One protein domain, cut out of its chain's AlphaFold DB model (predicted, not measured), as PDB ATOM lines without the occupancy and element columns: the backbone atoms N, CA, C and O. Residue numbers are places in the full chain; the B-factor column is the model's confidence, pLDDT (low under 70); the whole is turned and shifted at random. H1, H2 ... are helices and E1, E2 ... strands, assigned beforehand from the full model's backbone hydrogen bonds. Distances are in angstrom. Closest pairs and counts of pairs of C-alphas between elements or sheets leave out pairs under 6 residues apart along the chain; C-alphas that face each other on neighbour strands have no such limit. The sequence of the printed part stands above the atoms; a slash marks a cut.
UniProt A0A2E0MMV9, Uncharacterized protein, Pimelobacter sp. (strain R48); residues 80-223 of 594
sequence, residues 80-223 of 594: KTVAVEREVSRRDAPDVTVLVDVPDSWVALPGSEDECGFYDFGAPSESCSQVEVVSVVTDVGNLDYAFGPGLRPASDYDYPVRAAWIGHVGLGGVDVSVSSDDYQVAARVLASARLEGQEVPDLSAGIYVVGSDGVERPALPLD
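AT A GLANCE: This is residues 80 to 223 of the 594 residues of an uncharacterized protein of Pimelobacter sp. (strain R48) (UniProt A0A2E0MMV9). A twisted five-stranded sheet has one face covered by helix H2 and the two-strand hairpin E1 E2, which lie next to each other; the hairpin and the sheet make a loose, only partly face-to-face sandwich. A second small hairpin, E8 E9, is set off at one end of the longest axis, far from the short helix H1. The printed part has 144 residues with two named helices and nine named strands, in the order E1 E2 H1 E3 E4 E5 E6 E7 H2 E8 E9; the sheet E3 E4 E7 E6 E5 is antiparallel. The class is mixed, with under half of the residues in named elements. The whole is compact, with a radius of gyration of the C-alphas of 15.1 A and spans of 44 by 34 by 31 A.

HOW THE PARTS SIT: E1, residues 80 to 86, and E2, residues 96 to 103, form an antiparallel hairpin, with N 82 and O 100 2.8 A apart. H1, residues 113 to 116, is not on the large sheet. E3, residues 119 to 122, is an edge strand and forms a hairpin with E4, residues 133 to 137; N 120 and O 134 are 2.9 A apart. E5, residues 150 to 153, is the other edge strand. E6, residues 165 to 171, pairs with E5 through N 152 and O 166, 2.9 A. E7, residues 174 to 180, pairs with E6 through N 176 and O 169, 2.9 A, and with E4 through N 135 and O 177, 2.9 A. E5 E6 E7 are a meander, each strand the antiparallel neighbour of the one before; with E4, the antiparallel neighbour of E7, they make a Greek key. The closest C-alphas of E1 and E4 are those of Val 84 and Val 136, 7.3 A. H2, residues 183 to 192, is on the sheet, making two layers, a helix on one face of a sheet. Its height over the sheet is 8.0 A, over E7 and E6, along the strands, at 5 degrees to E6 on the local plane. The closest C-alphas of H2 and E2 are those of Ser 192 and Val 100, 5.4 A. In H2 every O i to N i+4 pair is within hydrogen-bond range; H1 is too short for such a pair, and its one O i to N i+3 pair is not within range. E8, residues 208 to 212, and E9, residues 215 to 219, form a hairpin, with N 210 and O 217 2.8 A apart. H2 and E9 are only just apart, their closest C-alphas 8.1 A from each other.

IN THESE COORDINATES: E1 begins at C-alpha 80, (-1.864, 40.181, -0.499), and is 19.4 A long; E2 is 22.3 A. E6 is 20.1 A and E7 20.0 A. H2 begins at C-alpha 183, (14.591, 47.177, 0.424), and is 14.0 A long. E9 ends at C-alpha 219, (13.750, 48.242, 13.338).

THE WHOLE: The two C-alphas farthest apart, those of Asp 114 and Asp 213, are 46.5 A apart. The printed part has no cut. The links E4 to E5, E5 to E6 and H2 to E8 are long. The mean pLDDT of the printed part is 82.3; it is under 70 at residue 91 and in residues 111 to 117, 125 to 129, 139 to 147, 158 to 160 and 221 to 223.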
ATOM      1  N   LYS A  80      -1.065  41.380  -0.763       94.44
ATOM      2  CA  LYS A  80      -1.864  40.181  -0.499       94.44
ATOM      3  C   LYS A  80      -1.045  39.145   0.249       94.44
ATOM      4  O   LYS A  80       0.147  38.998   0.007       94.44
ATOM      5  N   THR A  81      -1.708  38.378   1.105       94.56
ATOM      6  CA  THR A  81      -1.112  37.188   1.711       94.56
ATOM      7  C   THR A  81      -1.286  36.003   0.768       94.56
ATOM      8  O   THR A  81      -2.406  35.701   0.346       94.56
ATOM      9  N   VAL A  82      -0.191  35.324   0.451       94.12
ATOM     10  CA  VAL A  82      -0.169  34.045  -0.264       94.12
ATOM     11  C   VAL A  82       0.115  32.912   0.717       94.12
ATOM     12  O   VAL A  82       0.785  33.115   1.728       94.12
ATOM     13  N   ALA A  83      -0.426  31.729   0.430       94.31
ATOM     14  CA  ALA A  83      -0.213  30.520   1.215       94.31
ATOM     15  C   ALA A  83       0.518  29.486   0.359       94.31
ATOM     16  O   ALA A  83       0.090  29.205  -0.762       94.31
ATOM     17  N   VAL A  84       1.605  28.936   0.892       92.25
ATOM     18  CA  VAL A  84       2.470  27.978   0.206       92.25
ATOM     19  C   VAL A  84       2.628  26.738   1.077       92.25
ATOM     20  O   VAL A  84       3.124  26.817   2.199       92.25
ATOM     21  N   GLU A  85       2.171  25.597   0.570       92.38
ATOM     22  CA  GLU A  85       2.268  24.305   1.252       92.38
ATOM     23  C   GLU A  85       3.578  23.603   0.876       92.38
ATOM     24  O   GLU A  85       4.001  23.634  -0.289       92.38
ATOM     25  N   ARG A  86       4.245  23.015   1.874       89.88
ATOM     26  CA  ARG A  86       5.579  22.426   1.739       89.88
ATOM     27  C   ARG A  86       5.771  21.169   2.579       89.88
ATOM     28  O   ARG A  86       5.506  21.174   3.780       89.88
ATOM     29  N   GLU A  87       6.319  20.135   1.944       87.38
ATOM     30  CA  GLU A  87       6.719  18.887   2.595       87.38
ATOM     31  C   GLU A  87       8.088  19.057   3.265       87.38
ATOM     32  O   GLU A  87       9.103  19.275   2.607       87.38
ATOM     33  N   VAL A  88       8.144  18.951   4.592       84.69
ATOM     34  CA  VAL A  88       9.406  19.073   5.331       84.69
ATOM     35  C   VAL A  88      10.151  17.737   5.285       84.69
ATOM     36  O   VAL A  88       9.608  16.723   5.716       84.69
ATOM     37  N   SER A  89      11.428  17.732   4.878       73.00
ATOM     38  CA  SER A  89      12.280  16.545   4.618       73.00
ATOM     39  C   SER A  89      12.476  15.544   5.779       73.00
ATOM     40  O   SER A  89      13.232  14.572   5.676       73.00
ATOM     41  N   ARG A  90      11.806  15.722   6.922       74.12
ATOM     42  CA  ARG A  90      11.726  14.699   7.968       74.12
ATOM     43  C   ARG A  90      10.603  13.732   7.622       74.12
ATOM     44  O   ARG A  90       9.447  14.112   7.671       74.12
ATOM     45  N   ARG A  91      10.967  12.461   7.422       65.38
ATOM     46  CA  ARG A  91      10.118  11.301   7.054       65.38
ATOM     47  C   ARG A  91       8.747  11.143   7.746       65.38
ATOM     48  O   ARG A  91       7.984  10.297   7.307       65.38
ATOM     49  N   ASP A  92       8.470  11.895   8.811       78.25
ATOM     50  CA  ASP A  92       7.245  11.841   9.617       78.25
ATOM     51  C   ASP A  92       6.731  13.242  10.038       78.25
ATOM     52  O   ASP A  92       5.905  13.345  10.950       78.25
ATOM     53  N   ALA A  93       7.250  14.335   9.467       79.31
ATOM     54  CA  ALA A  93       6.746  15.678   9.746       79.31
ATOM     55  C   ALA A  93       5.517  15.966   8.867       79.31
ATOM     56  O   ALA A  93       5.527  15.599   7.695       79.31
ATOM     57  N   PRO A  94       4.452  16.582   9.412       85.62
ATOM     58  CA  PRO A  94       3.345  17.049   8.587       85.62
ATOM     59  C   PRO A  94       3.815  18.173   7.659       85.62
ATOM     60  O   PRO A  94       4.739  18.914   8.010       85.62
ATOM     61  N   ASP A  95       3.130  18.322   6.526       89.31
ATOM     62  CA  ASP A  95       3.295  19.475   5.646       89.31
ATOM     63  C   ASP A  95       3.072  20.769   6.429       89.31
ATOM     64  O   ASP A  95       2.226  20.850   7.333       89.31
ATOM     65  N   VAL A  96       3.855  21.787   6.093       91.81
ATOM     66  CA  VAL A  96       3.729  23.118   6.680       91.81
ATOM     67  C   VAL A  96       3.138  24.071   5.653       91.81
ATOM     68  O   VAL A  96       3.515  24.067   4.485       91.81
ATOM     69  N   THR A  97       2.197  24.902   6.099       94.62
ATOM     70  CA  THR A  97       1.677  26.019   5.305       94.62
ATOM     71  C   THR A  97       2.370  27.296   5.753       94.62
ATOM     72  O   THR A  97       2.197  27.741   6.893       94.62
ATOM     73  N   VAL A  98       3.157  27.873   4.850       94.31
ATOM     74  CA  VAL A  98       3.818  29.164   5.029       94.31
ATOM     75  C   VAL A  98       2.930  30.257   4.442       94.31
ATOM     76  O   VAL A  98       2.453  30.149   3.314       94.31
ATOM     77  N   LEU A  99       2.697  31.310   5.217       95.56
ATOM     78  CA  LEU A  99       1.985  32.514   4.811       95.56
ATOM     79  C   LEU A  99       2.995  33.643   4.615       95.56
ATOM     80  O   LEU A  99       3.794  33.902   5.515       95.56
ATOM     81  N   VAL A 100       2.937  34.328   3.475       95.19
ATOM     82  CA  VAL A 100       3.826  35.453   3.138       95.19
ATOM     83  C   VAL A 100       3.003  36.567   2.506       95.19
ATOM     84  O   VAL A 100       2.140  36.301   1.671       95.19
ATOM     85  N   ASP A 101       3.249  37.816   2.887       95.44
ATOM     86  CA  ASP A 101       2.656  38.978   2.234       95.44
ATOM     87  C   ASP A 101       3.545  39.412   1.063       95.44
ATOM     88  O   ASP A 101       4.728  39.703   1.230       95.44
ATOM     89  N   VAL A 102       2.959  39.485  -0.128       95.00
ATOM     90  CA  VAL A 102       3.617  39.912  -1.370       95.00
ATOM     91  C   VAL A 102       2.849  41.075  -2.002       95.00
ATOM     92  O   VAL A 102       1.652  41.235  -1.727       95.00
ATOM     93  N   PRO A 103       3.481  41.895  -2.860       95.44
ATOM     94  CA  PRO A 103       2.767  42.912  -3.623       95.44
ATOM     95  C   PRO A 103       1.588  42.323  -4.411       95.44
ATOM     96  O   PRO A 103       1.672  41.227  -4.969       95.44
ATOM     97  N   ASP A 104       0.483  43.065  -4.513       95.62
ATOM     98  CA  ASP A 104      -0.717  42.604  -5.234       95.62
ATOM     99  C   ASP A 104      -0.433  42.257  -6.703       95.62
ATOM    100  O   ASP A 104      -1.058  41.351  -7.269       95.62
ATOM    101  N   SER A 105       0.531  42.969  -7.293       93.69
ATOM    102  CA  SER A 105       1.008  42.788  -8.662       93.69
ATOM    103  C   SER A 105       1.784  41.491  -8.877       93.69
ATOM    104  O   SER A 105       1.873  41.057 -10.022       93.69
ATOM    105  N   TRP A 106       2.334  40.868  -7.830       92.94
ATOM    106  CA  TRP A 106       3.106  39.637  -7.977       92.94
ATOM    107  C   TRP A 106       2.186  38.473  -8.323       92.94
ATOM    108  O   TRP A 106       1.119  38.300  -7.734       92.94
ATOM    109  N   VAL A 107       2.572  37.664  -9.294       91.94
ATOM    110  CA  VAL A 107       1.803  36.508  -9.763       91.94
ATOM    111  C   VAL A 107       2.506  35.226  -9.350       91.94
ATOM    112  O   VAL A 107       3.710  35.229  -9.117       91.94
ATOM    113  N   ALA A 108       1.747  34.134  -9.238       89.50
ATOM    114  CA  ALA A 108       2.350  32.817  -9.087       89.50
ATOM    115  C   ALA A 108       3.152  32.502 -10.354       89.50
ATOM    116  O   ALA A 108       2.630  32.656 -11.465       89.50
ATOM    117  N   LEU A 109       4.404  32.093 -10.184       85.00
ATOM    118  CA  LEU A 109       5.263  31.683 -11.287       85.00
ATOM    119  C   LEU A 109       4.968  30.212 -11.640       85.00
ATOM    120  O   LEU A 109       4.516  29.448 -10.783       85.00
ATOM    121  N   PRO A 110       5.123  29.802 -12.911       75.81
ATOM    122  CA  PRO A 110       4.887  28.418 -13.309       75.81
ATOM    123  C   PRO A 110       5.861  27.485 -12.572       75.81
ATOM    124  O   PRO A 110       7.070  27.576 -12.738       75.81
ATOM    125  N   GLY A 111       5.312  26.588 -11.747       56.84
ATOM    126  CA  GLY A 111       6.063  25.733 -10.819       56.84
ATOM    127  C   GLY A 111       6.753  24.514 -11.436       56.84
ATOM    128  O   GLY A 111       6.789  23.468 -10.792       56.84
ATOM    129  N   SER A 112       7.247  24.586 -12.675       51.69
ATOM    130  CA  SER A 112       8.200  23.573 -13.137       51.69
ATOM    131  C   SER A 112       9.592  23.963 -12.656       51.69
ATOM    132  O   SER A 112      10.123  24.985 -13.100       51.69
ATOM    133  N   GLU A 113      10.175  23.120 -11.797       54.47
ATOM    134  CA  GLU A 113      11.587  23.179 -11.378       54.47
ATOM    135  C   GLU A 113      12.523  23.383 -12.588       54.47
ATOM    136  O   GLU A 113      13.534  24.068 -12.478       54.47
ATOM    137  N   ASP A 114      12.119  22.879 -13.763       54.28
ATOM    138  CA  ASP A 114      12.846  22.959 -15.034       54.28
ATOM    139  C   ASP A 114      12.830  24.341 -15.731       54.28
ATOM    140  O   ASP A 114      13.689  24.587 -16.574       54.28
ATOM    141  N   GLU A 115      11.879  25.244 -15.436       55.12
ATOM    142  CA  GLU A 115      11.804  26.561 -16.111       55.12
ATOM    143  C   GLU A 115      12.203  27.722 -15.194       55.12
ATOM    144  O   GLU A 115      13.001  28.559 -15.610       55.12
ATOM    145  N   CYS A 116      11.692  27.772 -13.955       56.16
ATOM    146  CA  CYS A 116      11.937  28.882 -13.020       56.16
ATOM    147  C   CYS A 116      12.624  28.468 -11.710       56.16
ATOM    148  O   CYS A 116      12.711  29.279 -10.786       56.16
ATOM    149  N   GLY A 117      13.120  27.231 -11.608       67.19
ATOM    150  CA  GLY A 117      13.759  26.735 -10.392       67.19
ATOM    151  C   GLY A 117      12.809  26.756  -9.189       67.19
ATOM    152  O   GLY A 117      11.708  26.218  -9.248       67.19
ATOM    153  N   PHE A 118      13.249  27.388  -8.097       73.00
ATOM    154  CA  PHE A 118      12.589  27.359  -6.787       73.00
ATOM    155  C   PHE A 118      11.592  28.512  -6.529       73.00
ATOM    156  O   PHE A 118      11.054  28.604  -5.425       73.00
ATOM    157  N   TYR A 119      11.360  29.429  -7.476       76.38
ATOM    158  CA  TYR A 119      10.546  30.632  -7.228       76.38
ATOM    159  C   TYR A 119       9.032  30.360  -7.252       76.38
ATOM    160  O   TYR A 119       8.512  29.764  -8.193       76.38
ATOM    161  N   ASP A 120       8.310  30.877  -6.255       79.31
ATOM    162  CA  ASP A 120       6.859  30.692  -6.114       79.31
ATOM    163  C   ASP A 120       6.052  31.864  -6.674       79.31
ATOM    164  O   ASP A 120       5.043  31.675  -7.359       79.31
ATOM    165  N   PHE A 121       6.482  33.092  -6.376       90.19
ATOM    166  CA  PHE A 121       5.803  34.313  -6.802       90.19
ATOM    167  C   PHE A 121       6.809  35.363  -7.255       90.19
ATOM    168  O   PHE A 121       7.904  35.457  -6.703       90.19
ATOM    169  N   GLY A 122       6.411  36.197  -8.213       88.88
ATOM    170  CA  GLY A 122       7.227  37.318  -8.660       88.88
ATOM    171  C   GLY A 122       6.477  38.331  -9.507       88.88
ATOM    172  O   GLY A 122       5.291  38.161  -9.809       88.88
ATOM    173  N   ALA A 123       7.160  39.410  -9.875       88.31
ATOM    174  CA  ALA A 123       6.598  40.433 -10.745       88.31
ATOM    175  C   ALA A 123       6.208  39.875 -12.135       88.31
ATOM    176  O   ALA A 123       6.818  38.922 -12.616       88.31
ATOM    177  N   PRO A 124       5.205  40.457 -12.825       78.88
ATOM    178  CA  PRO A 124       4.676  39.911 -14.083       78.88
ATOM    179  C   PRO A 124       5.617  39.977 -15.300       78.88
ATOM    180  O   PRO A 124       5.195  39.603 -16.395       78.88
ATOM    181  N   SER A 125       6.831  40.523 -15.167       66.75
ATOM    182  CA  SER A 125       7.798  40.629 -16.264       66.75
ATOM    183  C   SER A 125       8.311  39.256 -16.714       66.75
ATOM    184  O   SER A 125       8.449  38.333 -15.922       66.75
ATOM    185  N   GLU A 126       8.553  39.131 -18.019       50.84
ATOM    186  CA  GLU A 126       8.838  37.876 -18.720       50.84
ATOM    187  C   GLU A 126      10.077  37.138 -18.168       50.84
ATOM    188  O   GLU A 126      11.128  37.745 -17.976       50.84
ATOM    189  N   SER A 127       9.946  35.813 -17.999       55.66
ATOM    190  CA  SER A 127      10.964  34.816 -17.602       55.66
ATOM    191  C   SER A 127      11.570  34.981 -16.206       55.66
ATOM    192  O   SER A 127      12.324  35.916 -15.991       55.66
ATOM    193  N   CYS A 128      11.259  34.038 -15.303       64.25
ATOM    194  CA  CYS A 128      12.016  33.606 -14.113       64.25
ATOM    195  C   CYS A 128      13.088  34.581 -13.592       64.25
ATOM    196  O   CYS A 128      14.260  34.222 -13.456       64.25
ATOM    197  N   SER A 129      12.715  35.843 -13.368       67.31
ATOM    198  CA  SER A 129      13.689  36.889 -13.108       67.31
ATOM    199  C   SER A 129      14.237  36.675 -11.712       67.31
ATOM    200  O   SER A 129      13.479  36.521 -10.766       67.31
ATOM    201  N   GLN A 130      15.555  36.727 -11.546       72.50
ATOM    202  CA  GLN A 130      16.181  36.667 -10.220       72.50
ATOM    203  C   GLN A 130      15.910  37.930  -9.369       72.50
ATOM    204  O   GLN A 130      16.547  38.119  -8.341       72.50
ATOM    205  N   VAL A 131      15.007  38.817  -9.802       83.81
ATOM    206  CA  VAL A 131      14.665  40.106  -9.183       83.81
ATOM    207  C   VAL A 131      13.149  40.190  -9.053       83.81
ATOM    208  O   VAL A 131      12.434  39.749  -9.953       83.81
ATOM    209  N   GLU A 132      12.683  40.764  -7.944       89.62
ATOM    210  CA  GLU A 132      11.268  40.858  -7.561       89.62
ATOM    211  C   GLU A 132      10.583  39.487  -7.466       89.62
ATOM    212  O   GLU A 132       9.519  39.263  -8.045       89.62
ATOM    213  N   VAL A 133      11.209  38.568  -6.724       91.50
ATOM    214  CA  VAL A 133      10.737  37.190  -6.519       91.50
ATOM    215  C   VAL A 133      10.801  36.764  -5.058       91.50
ATOM    216  O   VAL A 133      11.649  37.232  -4.297       91.50
ATOM    217  N   VAL A 134       9.919  35.836  -4.681       93.19
ATOM    218  CA  VAL A 134       9.962  35.084  -3.419       93.19
ATOM    219  C   VAL A 134       9.942  33.584  -3.702       93.19
ATOM    220  O   VAL A 134       9.237  33.109  -4.597       93.19
ATOM    221  N   SER A 135      10.715  32.841  -2.922       91.62
ATOM    222  CA  SER A 135      10.810  31.387  -2.964       91.62
ATOM    223  C   SER A 135      10.609  30.817  -1.565       91.62
ATOM    224  O   SER A 135      11.072  31.390  -0.578       91.62
ATOM    225  N   VAL A 136       9.893  29.701  -1.478       91.06
ATOM    226  CA  VAL A 136       9.658  28.949  -0.249       91.06
ATOM    227  C   VAL A 136      10.220  27.540  -0.453       91.06
ATOM    228  O   VAL A 136       9.673  26.773  -1.246       91.06
ATOM    229  N   VAL A 137      11.298  27.165   0.241       88.94
ATOM    230  CA  VAL A 137      12.035  25.904  -0.003       88.94
ATOM    231  C   VAL A 137      12.198  25.049   1.246       88.94
ATOM    232  O   VAL A 137      12.343  25.556   2.348       88.94
ATOM    233  N   THR A 138      12.181  23.727   1.089       81.50
ATOM    234  CA  THR A 138      12.134  22.749   2.194       81.50
ATOM    235  C   THR A 138      13.497  22.236   2.656       81.50
ATOM    236  O   THR A 138      13.557  21.388   3.551       81.50
ATOM    237  N   ASP A 139      14.589  22.741   2.075       69.56
ATOM    238  CA  ASP A 139      15.948  22.308   2.397       69.56
ATOM    239  C   ASP A 139      16.869  23.478   2.757       69.56
ATOM    240  O   ASP A 139      17.639  23.984   1.942       69.56
ATOM    241  N   VAL A 140      16.808  23.848   4.038       59.28
ATOM    242  CA  VAL A 140      17.679  24.843   4.688       59.28
ATOM    243  C   VAL A 140      19.164  24.469   4.588       59.28
ATOM    244  O   VAL A 140      20.036  25.310   4.773       59.28
ATOM    245  N   GLY A 141      19.485  23.198   4.313       56.47
ATOM    246  CA  GLY A 141      20.863  22.720   4.234       56.47
ATOM    247  C   GLY A 141      21.589  23.046   2.929       56.47
ATOM    248  O   GLY A 141      22.814  22.976   2.921       56.47
ATOM    249  N   ASN A 142      20.866  23.387   1.854       51.28
ATOM    250  CA  ASN A 142      21.464  23.625   0.530       51.28
ATOM    251  C   ASN A 142      21.601  25.109   0.181       51.28
ATOM    252  O   ASN A 142      22.269  25.449  -0.793       51.28
ATOM    253  N   LEU A 143      20.965  25.993   0.948       59.12
ATOM    254  CA  LEU A 143      21.138  27.428   0.801       59.12
ATOM    255  C   LEU A 143      22.327  27.856   1.662       59.12
ATOM    256  O   LEU A 143      22.160  28.324   2.787       59.12
ATOM    257  N   ASP A 144      23.536  27.655   1.136       51.16
ATOM    258  CA  ASP A 144      24.779  28.125   1.755       51.16
ATOM    259  C   ASP A 144      24.916  29.645   1.576       51.16
ATOM    260  O   ASP A 144      25.771  30.166   0.861       51.16
ATOM    261  N   TYR A 145      23.985  30.393   2.168       60.09
ATOM    262  CA  TYR A 145      24.147  31.828   2.285       60.09
ATOM    263  C   TYR A 145      25.226  32.073   3.334       60.09
ATOM    264  O   TYR A 145      24.984  31.878   4.529       60.09
ATOM    265  N   ALA A 146      26.377  32.576   2.887       65.50
ATOM    266  CA  ALA A 146      27.535  32.916   3.714       65.50
ATOM    267  C   ALA A 146      27.202  33.725   4.993       65.50
ATOM    268  O   ALA A 146      27.959  33.709   5.963       65.50
ATOM    269  N   PHE A 147      26.046  34.401   5.034       67.56
ATOM    270  CA  PHE A 147      25.636  35.325   6.094       67.56
ATOM    271  C   PHE A 147      24.507  34.827   7.018       67.56
ATOM    272  O   PHE A 147      24.113  35.563   7.924       67.56
ATOM    273  N   GLY A 148      24.003  33.597   6.845       84.06
ATOM    274  CA  GLY A 148      22.848  33.096   7.606       84.06
ATOM    275  C   GLY A 148      21.541  33.861   7.313       84.06
ATOM    276  O   GLY A 148      21.506  34.679   6.387       84.06
ATOM    277  N   PRO A 149      20.445  33.598   8.056       90.50
ATOM    278  CA  PRO A 149      19.154  34.233   7.797       90.50
ATOM    279  C   PRO A 149      19.226  35.729   8.100       90.50
ATOM    280  O   PRO A 149      19.895  36.136   9.046       90.50
ATOM    281  N   GLY A 150      18.538  36.542   7.305       92.62
ATOM    282  CA  GLY A 150      18.621  38.001   7.306       92.62
ATOM    283  C   GLY A 150      18.357  38.592   5.922       92.62
ATOM    284  O   GLY A 150      18.034  37.878   4.978       92.62
ATOM    285  N   LEU A 151      18.498  39.909   5.806       93.19
ATOM    286  CA  LEU A 151      18.405  40.681   4.570       93.19
ATOM    287  C   LEU A 151      19.677  41.515   4.405       93.19
ATOM    288  O   LEU A 151      20.048  42.274   5.306       93.19
ATOM    289  N   ARG A 152      20.324  41.398   3.248       89.44
ATOM    290  CA  ARG A 152      21.572  42.089   2.920       89.44
ATOM    291  C   ARG A 152      21.491  42.739   1.536       89.44
ATOM    292  O   ARG A 152      20.696  42.296   0.700       89.44
ATOM    293  N   PRO A 153      22.271  43.803   1.284       89.62
ATOM    294  CA  PRO A 153      22.558  44.223  -0.078       89.62
ATOM    295  C   PRO A 153      23.062  43.027  -0.888       89.62
ATOM    296  O   PRO A 153      23.841  42.223  -0.385       89.62
ATOM    297  N   ALA A 154      22.644  42.908  -2.142       86.19
ATOM    298  CA  ALA A 154      23.133  41.842  -3.012       86.19
ATOM    299  C   ALA A 154      24.650  41.916  -3.235       86.19
ATOM    300  O   ALA A 154      25.277  40.888  -3.436       86.19
ATOM    301  N   SER A 155      25.230  43.118  -3.133       81.69
ATOM    302  CA  SER A 155      26.677  43.346  -3.182       81.69
ATOM    303  C   SER A 155      27.452  42.708  -2.031       81.69
ATOM    304  O   SER A 155      28.670  42.645  -2.115       81.69
ATOM    305  N   ASP A 156      26.777  42.299  -0.950       77.69
ATOM    306  CA  ASP A 156      27.422  41.567   0.143       77.69
ATOM    307  C   ASP A 156      27.628  40.085  -0.233       77.69
ATOM    308  O   ASP A 156      28.360  39.396   0.463       77.69
ATOM    309  N   TYR A 157      26.978  39.572  -1.289       75.00
ATOM    310  CA  TYR A 157      27.102  38.182  -1.733       75.00
ATOM    311  C   TYR A 157      28.067  38.054  -2.915       75.00
ATOM    312  O   TYR A 157      28.000  38.829  -3.864       75.00
ATOM    313  N   ASP A 158      28.857  36.982  -2.913       62.97
ATOM    314  CA  ASP A 158      29.879  36.711  -3.940       62.97
ATOM    315  C   ASP A 158      29.297  36.270  -5.300       62.97
ATOM    316  O   ASP A 158      30.019  36.087  -6.279       62.97
ATOM    317  N   TYR A 159      27.976  36.082  -5.389       65.94
ATOM    318  CA  TYR A 159      27.303  35.647  -6.611       65.94
ATOM    319  C   TYR A 159      26.619  36.828  -7.308       65.94
ATOM    320  O   TYR A 159      25.882  37.577  -6.660       65.94
ATOM    321  N   PRO A 160      26.777  36.979  -8.638       66.19
ATOM    322  CA  PRO A 160      26.187  38.081  -9.385       66.19
ATOM    323  C   PRO A 160      24.669  37.911  -9.481       66.19
ATOM    324  O   PRO A 160      24.139  37.297 -10.408       66.19
ATOM    325  N   VAL A 161      23.950  38.487  -8.526       75.12
ATOM    326  CA  VAL A 161      22.491  38.555  -8.539       75.12
ATOM    327  C   VAL A 161      22.074  39.960  -8.952       75.12
ATOM    328  O   VAL A 161      22.620  40.957  -8.495       75.12
ATOM    329  N   ARG A 162      21.094  40.050  -9.854       82.81
ATOM    330  CA  ARG A 162      20.668  41.334 -10.436       82.81
ATOM    331  C   ARG A 162      19.914  42.253  -9.474       82.81
ATOM    332  O   ARG A 162      19.761  43.425  -9.795       82.81
ATOM    333  N   ALA A 163      19.403  41.721  -8.369       87.88
ATOM    334  CA  ALA A 163      18.648  42.502  -7.401       87.88
ATOM    335  C   ALA A 163      19.570  43.373  -6.552       87.88
ATOM    336  O   ALA A 163      20.718  43.015  -6.338       87.88
ATOM    337  N   ALA A 164      19.061  44.469  -5.996       87.00
ATOM    338  CA  ALA A 164      19.806  45.252  -5.009       87.00
ATOM    339  C   ALA A 164      19.819  44.618  -3.604       87.00
ATOM    340  O   ALA A 164      20.730  44.897  -2.825       87.00
ATOM    341  N   TRP A 165      18.826  43.788  -3.265       92.56
ATOM    342  CA  TRP A 165      18.660  43.182  -1.941       92.56
ATOM    343  C   TRP A 165      18.251  41.719  -2.023       92.56
ATOM    344  O   TRP A 165      17.330  41.364  -2.764       92.56
ATOM    345  N   ILE A 166      18.893  40.893  -1.200       92.50
ATOM    346  CA  ILE A 166      18.635  39.456  -1.096       92.50
ATOM    347  C   ILE A 166      18.599  39.085   0.374       92.50
ATOM    348  O   ILE A 166      19.353  39.613   1.195       92.50
ATOM    349  N   GLY A 167      17.699  38.183   0.725       92.69
ATOM    350  CA  GLY A 167      17.629  37.681   2.080       92.69
ATOM    351  C   GLY A 167      16.796  36.425   2.190       92.69
ATOM    352  O   GLY A 167      16.071  36.065   1.263       92.69
ATOM    353  N   HIS A 168      16.884  35.779   3.343       94.19
ATOM    354  CA  HIS A 168      16.037  34.649   3.687       94.19
ATOM    355  C   HIS A 168      15.766  34.582   5.186       94.19
ATOM    356  O   HIS A 168      16.479  35.179   5.994       94.19
ATOM    357  N   VAL A 169      14.717  33.854   5.551       94.31
ATOM    358  CA  VAL A 169      14.338  33.552   6.933       94.31
ATOM    359  C   VAL A 169      13.815  32.121   7.038       94.31
ATOM    360  O   VAL A 169      13.068  31.665   6.169       94.31
ATOM    361  N   GLY A 170      14.158  31.441   8.125       91.75
ATOM    362  CA  GLY A 170      13.774  30.071   8.426       91.75
ATOM    363  C   GLY A 170      12.475  29.974   9.231       91.75
ATOM    364  O   GLY A 170      12.254  30.655  10.234       91.75
ATOM    365  N   LEU A 171      11.594  29.066   8.815       91.50
ATOM    366  CA  LEU A 171      10.275  28.811   9.391       91.50
ATOM    367  C   LEU A 171       9.981  27.307   9.419       91.50
ATOM    368  O   LEU A 171       9.563  26.710   8.434       91.50
ATOM    369  N   GLY A 172      10.163  26.662  10.574       85.31
ATOM    370  CA  GLY A 172       9.696  25.281  10.765       85.31
ATOM    371  C   GLY A 172      10.367  24.229   9.867       85.31
ATOM    372  O   GLY A 172       9.792  23.161   9.667       85.31
ATOM    373  N   GLY A 173      11.581  24.495   9.372       87.00
ATOM    374  CA  GLY A 173      12.295  23.620   8.432       87.00
ATOM    375  C   GLY A 173      12.077  23.967   6.959       87.00
ATOM    376  O   GLY A 173      12.416  23.157   6.106       87.00
ATOM    377  N   VAL A 174      11.511  25.140   6.685       90.38
ATOM    378  CA  VAL A 174      11.378  25.744   5.359       90.38
ATOM    379  C   VAL A 174      12.061  27.108   5.392       90.38
ATOM    380  O   VAL A 174      11.952  27.794   6.405       90.38
ATOM    381  N   ASP A 175      12.720  27.515   4.316       91.62
ATOM    382  CA  ASP A 175      13.208  28.883   4.140       91.62
ATOM    383  C   ASP A 175      12.293  29.674   3.225       91.62
ATOM    384  O   ASP A 175      11.804  29.165   2.216       91.62
ATOM    385  N   VAL A 176      12.097  30.940   3.570       94.06
ATOM    386  CA  VAL A 176      11.503  31.941   2.688       94.06
ATOM    387  C   VAL A 176      12.616  32.873   2.258       94.06
ATOM    388  O   VAL A 176      13.146  33.598   3.097       94.06
ATOM    389  N   SER A 177      12.964  32.867   0.976       93.62
ATOM    390  CA  SER A 177      13.955  33.772   0.398       93.62
ATOM    391  C   SER A 177      13.297  34.797  -0.517       93.62
ATOM    392  O   SER A 177      12.271  34.534  -1.146       93.62
ATOM    393  N   VAL A 178      13.869  35.995  -0.571       94.12
ATOM    394  CA  VAL A 178      13.398  37.092  -1.417       94.12
ATOM    395  C   VAL A 178      14.572  37.731  -2.142       94.12
ATOM    396  O   VAL A 178      15.674  37.827  -1.601       94.12
ATOM    397  N   SER A 179      14.301  38.217  -3.345       92.81
ATOM    398  CA  SER A 179      15.213  39.041  -4.126       92.81
ATOM    399  C   SER A 179      14.448  40.237  -4.689       92.81
ATOM    400  O   SER A 179      13.380  40.059  -5.281       92.81
ATOM    401  N   SER A 180      14.919  41.465  -4.467       93.12
ATOM    402  CA  SER A 180      14.206  42.698  -4.841       93.12
ATOM    403  C   SER A 180      15.154  43.891  -4.961       93.12
ATOM    404  O   SER A 180      16.105  44.015  -4.195       93.12
ATOM    405  N   ASP A 181      14.859  44.815  -5.875       92.19
ATOM    406  CA  ASP A 181      15.568  46.101  -5.960       92.19
ATOM    407  C   ASP A 181      15.122  47.104  -4.887       92.19
ATOM    408  O   ASP A 181      15.822  48.069  -4.580       92.19
ATOM    409  N   ASP A 182      13.963  46.861  -4.277       92.75
ATOM    410  CA  ASP A 182      13.415  47.676  -3.201       92.75
ATOM    411  C   ASP A 182      13.594  46.974  -1.846       92.75
ATOM    412  O   ASP A 182      13.007  45.914  -1.590       92.75
ATOM    413  N   TYR A 183      14.377  47.604  -0.962       91.19
ATOM    414  CA  TYR A 183      14.591  47.177   0.424       91.19
ATOM    415  C   TYR A 183      13.278  47.022   1.199       91.19
ATOM    416  O   TYR A 183      13.114  46.056   1.940       91.19
ATOM    417  N   GLN A 184      12.333  47.957   1.053       92.44
ATOM    418  CA  GLN A 184      11.064  47.918   1.788       92.44
ATOM    419  C   GLN A 184      10.214  46.732   1.351       92.44
ATOM    420  O   GLN A 184       9.545  46.118   2.183       92.44
ATOM    421  N   VAL A 185      10.256  46.394   0.059       94.25
ATOM    422  CA  VAL A 185       9.568  45.211  -0.462       94.25
ATOM    423  C   VAL A 185      10.212  43.946   0.096       94.25
ATOM    424  O   VAL A 185       9.509  43.140   0.704       94.25
ATOM    425  N   ALA A 186      11.538  43.809  -0.022       94.69
ATOM    426  CA  ALA A 186      12.276  42.646   0.474       94.69
ATOM    427  C   ALA A 186      12.054  42.425   1.978       94.69
ATOM    428  O   ALA A 186      11.648  41.348   2.417       94.69
ATOM    429  N   ALA A 187      12.251  43.481   2.770       93.62
ATOM    430  CA  ALA A 187      12.108  43.430   4.214       93.62
ATOM    431  C   ALA A 187      10.677  43.071   4.622       93.62
ATOM    432  O   ALA A 187      10.497  42.289   5.550       93.62
ATOM    433  N   ARG A 188       9.653  43.601   3.938       94.12
ATOM    434  CA  ARG A 188       8.253  43.302   4.267       94.12
ATOM    435  C   ARG A 188       7.863  41.873   3.917       94.12
ATOM    436  O   ARG A 188       7.191  41.240   4.728       94.12
ATOM    437  N   VAL A 189       8.309  41.364   2.768       95.19
ATOM    438  CA  VAL A 189       8.108  39.960   2.378       95.19
ATOM    439  C   VAL A 189       8.666  39.042   3.469       95.19
ATOM    440  O   VAL A 189       7.908  38.265   4.046       95.19
ATOM    441  N   LEU A 190       9.934  39.212   3.860       95.56
ATOM    442  CA  LEU A 190      10.551  38.393   4.913       95.56
ATOM    443  C   LEU A 190       9.902  38.604   6.289       95.56
ATOM    444  O   LEU A 190       9.621  37.639   6.992       95.56
ATOM    445  N   ALA A 191       9.604  39.849   6.674       94.12
ATOM    446  CA  ALA A 191       8.994  40.169   7.967       94.12
ATOM    447  C   ALA A 191       7.584  39.579   8.129       94.12
ATOM    448  O   ALA A 191       7.150  39.287   9.243       94.12
ATOM    449  N   SER A 192       6.853  39.433   7.023       95.06
ATOM    450  CA  SER A 192       5.492  38.890   7.014       95.06
ATOM    451  C   SER A 192       5.439  37.362   7.044       95.06
ATOM    452  O   SER A 192       4.374  36.795   7.323       95.06
ATOM    453  N   ALA A 193       6.566  36.705   6.753       95.56
ATOM    454  CA  ALA A 193       6.656  35.263   6.632       95.56
ATOM    455  C   ALA A 193       6.343  34.586   7.977       95.56
ATOM    456  O   ALA A 193       6.893  34.935   9.026       95.56
ATOM    457  N   ARG A 194       5.415  33.628   7.966       95.31
ATOM    458  CA  ARG A 194       4.927  32.956   9.181       95.31
ATOM    459  C   ARG A 194       4.279  31.614   8.865       95.31
ATOM    460  O   ARG A 194       3.842  31.379   7.744       95.31
ATOM    461  N   LEU A 195       4.172  30.746   9.864       93.94
ATOM    462  CA  LEU A 195       3.386  29.515   9.757       93.94
ATOM    463  C   LEU A 195       1.896  29.803   9.971       93.94
ATOM    464  O   LEU A 195       1.525  30.726  10.704       93.94
ATOM    465  N   GLU A 196       1.029  28.989   9.371       93.06
ATOM    466  CA  GLU A 196      -0.410  29.049   9.637       93.06
ATOM    467  C   GLU A 196      -0.697  28.953  11.152       93.06
ATOM    468  O   GLU A 196      -0.178  28.089  11.861       93.06
ATOM    469  N   GLY A 197      -1.522  29.875  11.658       90.12
ATOM    470  CA  GLY A 197      -1.871  29.977  13.079       90.12
ATOM    471  C   GLY A 197      -0.960  30.882  13.917       90.12
ATOM    472  O   GLY A 197      -1.316  31.169  15.060       90.12
ATOM    473  N   GLN A 198       0.162  31.369  13.377       89.62
ATOM    474  CA  GLN A 198       0.969  32.408  14.027       89.62
ATOM    475  C   GLN A 198       0.333  33.799  13.874       89.62
ATOM    476  O   GLN A 198      -0.411  34.063  12.924       89.62
ATOM    477  N   GLU A 199       0.625  34.690  14.827       82.88
ATOM    478  CA  GLU A 199       0.156  36.076  14.805       82.88
ATOM    479  C   GLU A 199       0.684  36.816  13.567       82.88
ATOM    480  O   GLU A 199       1.803  36.577  13.112       82.88
ATOM    481  N   VAL A 200      -0.140  37.709  13.011       81.25
ATOM    482  CA  VAL A 200       0.254  38.564  11.888       81.25
ATOM    483  C   VAL A 200       0.971  39.793  12.447       81.25
ATOM    484  O   VAL A 200       0.334  40.563  13.168       81.25
ATOM    485  N   PRO A 201       2.260  40.013  12.127       80.62
ATOM    486  CA  PRO A 201       2.948  41.229  12.539       80.62
ATOM    487  C   PRO A 201       2.291  42.465  11.910       80.62
ATOM    488  O   PRO A 201       1.951  42.457  10.726       80.62
ATOM    489  N   ASP A 202       2.136  43.551  12.670       83.94
ATOM    490  CA  ASP A 202       1.732  44.836  12.093       83.94
ATOM    491  C   ASP A 202       2.924  45.479  11.369       83.94
ATOM    492  O   ASP A 202       3.834  46.033  11.986       83.94
ATOM    493  N   LEU A 203       2.912  45.396  10.039       85.19
ATOM    494  CA  LEU A 203       3.942  45.957   9.158       85.19
ATOM    495  C   LEU A 203       3.489  47.267   8.488       85.19
ATOM    496  O   LEU A 203       4.101  47.721   7.518       85.19
ATOM    497  N   SER A 204       2.407  47.886   8.972       80.06
ATOM    498  CA  SER A 204       1.813  49.072   8.340       80.06
ATOM    499  C   SER A 204       2.680  50.332   8.444       80.06
ATOM    500  O   SER A 204       2.592  51.198   7.572       80.06
ATOM    501  N   ALA A 205       3.545  50.433   9.458       74.25
ATOM    502  CA  ALA A 205       4.416  51.594   9.669       74.25
ATOM    503  C   ALA A 205       5.680  51.608   8.784       74.25
ATOM    504  O   ALA A 205       6.461  52.559   8.859       74.25
ATOM    505  N   GLY A 206       5.879  50.584   7.946       75.25
ATOM    506  CA  GLY A 206       7.121  50.378   7.200       75.25
ATOM    507  C   GLY A 206       8.268  49.879   8.083       75.25
ATOM    508  O   GLY A 206       8.172  49.862   9.312       75.25
ATOM    509  N   ILE A 207       9.359  49.450   7.447       81.75
ATOM    510  CA  ILE A 207      10.532  48.878   8.120       81.75
ATOM    511  C   ILE A 207      11.686  49.855   7.937       81.75
ATOM    512  O   ILE A 207      12.159  50.055   6.824       81.75
ATOM    513  N   TYR A 208      12.154  50.497   8.997       80.31
ATOM    514  CA  TYR A 208      13.230  51.489   8.900       80.31
ATOM    515  C   TYR A 208      14.533  50.924   9.454       80.31
ATOM    516  O   TYR A 208      14.517  50.067  10.327       80.31
ATOM    517  N   VAL A 209      15.675  51.391   8.957       81.19
ATOM    518  CA  VAL A 209      16.982  51.009   9.507       81.19
ATOM    519  C   VAL A 209      17.298  51.920  10.691       81.19
ATOM    520  O   VAL A 209      17.201  53.143  10.577       81.19
ATOM    521  N   VAL A 210      17.674  51.337  11.828       79.75
ATOM    522  CA  VAL A 210      18.185  52.070  12.995       79.75
ATOM    523  C   VAL A 210      19.655  51.765  13.204       79.75
ATOM    524  O   VAL A 210      20.074  50.613  13.130       79.75
ATOM    525  N   GLY A 211      20.422  52.810  13.503       77.56
ATOM    526  CA  GLY A 211      21.797  52.710  13.971       77.56
ATOM    527  C   GLY A 211      21.865  52.965  15.473       77.56
ATOM    528  O   GLY A 211      21.416  54.013  15.942       77.56
ATOM    529  N   SER A 212      22.422  52.031  16.235       78.50
ATOM    530  CA  SER A 212      22.749  52.242  17.648       78.50
ATOM    531  C   SER A 212      23.953  51.396  18.045       78.50
ATOM    532  O   SER A 212      24.099  50.272  17.572       78.50
ATOM    533  N   ASP A 213      24.807  51.926  18.921       77.38
ATOM    534  CA  ASP A 213      25.989  51.226  19.451       77.38
ATOM    535  C   ASP A 213      26.927  50.649  18.372       77.38
ATOM    536  O   ASP A 213      27.543  49.601  18.567       77.38
ATOM    537  N   GLY A 214      27.045  51.343  17.231       73.88
ATOM    538  CA  GLY A 214      27.898  50.928  16.112       73.88
ATOM    539  C   GLY A 214      27.311  49.804  15.256       73.88
ATOM    540  O   GLY A 214      28.040  49.195  14.481       73.88
ATOM    541  N   VAL A 215      26.009  49.531  15.377       81.69
ATOM    542  CA  VAL A 215      25.291  48.510  14.607       81.69
ATOM    543  C   VAL A 215      24.085  49.134  13.914       81.69
ATOM    544  O   VAL A 215      23.259  49.775  14.568       81.69
ATOM    545  N   GLU A 216      23.943  48.883  12.615       85.38
ATOM    546  CA  GLU A 216      22.737  49.164  11.831       85.38
ATOM    547  C   GLU A 216      21.902  47.904  11.634       85.38
ATOM    548  O   GLU A 216      22.458  46.837  11.386       85.38
ATOM    549  N   ARG A 217      20.576  48.011  11.737       85.44
ATOM    550  CA  ARG A 217      19.643  46.890  11.528       85.44
ATOM    551  C   ARG A 217      18.220  47.373  11.231       85.44
ATOM    552  O   ARG A 217      17.897  48.514  11.573       85.44
ATOM    553  N   PRO A 218      17.345  46.533  10.655       83.81
ATOM    554  CA  PRO A 218      15.923  46.826  10.546       83.81
ATOM    555  C   PRO A 218      15.305  46.970  11.941       83.81
ATOM    556  O   PRO A 218      15.388  46.060  12.758       83.81
ATOM    557  N   ALA A 219      14.661  48.095  12.219       80.44
ATOM    558  CA  ALA A 219      13.750  48.242  13.338       80.44
ATOM    559  C   ALA A 219      12.319  48.063  12.863       80.44
ATOM    560  O   ALA A 219      11.904  48.550  11.806       80.44
ATOM    561  N   LEU A 220      11.552  47.415  13.722       70.06
ATOM    562  CA  LEU A 220      10.114  47.325  13.601       70.06
ATOM    563  C   LEU A 220       9.468  48.036  14.780       70.06
ATOM    564  O   LEU A 220      10.063  48.083  15.862       70.06
ATOM    565  N   PRO A 221       8.246  48.557  14.605       65.62
ATOM    566  CA  PRO A 221       7.451  49.109  15.693       65.62
ATOM    567  C   PRO A 221       6.928  47.978  16.599       65.62
ATOM    568  O   PRO A 221       5.725  47.781  16.740       65.62
ATOM    569  N   LEU A 222       7.828  47.194  17.195       66.31
ATOM    570  CA  LEU A 222       7.469  46.176  18.170       66.31
ATOM    571  C   LEU A 222       7.153  46.861  19.498       66.31
ATOM    572  O   LEU A 222       7.948  47.652  20.013       66.31
ATOM    573  N   ASP A 223       5.987  46.558  20.063       69.06
ATOM    574  CA  ASP A 223       5.619  47.066  21.379       69.06
ATOM    575  C   ASP A 223       6.452  46.360  22.456       69.06
ATOM    576  O   ASP A 223       6.253  45.178  22.752       69.06
TER     577      ASP A 223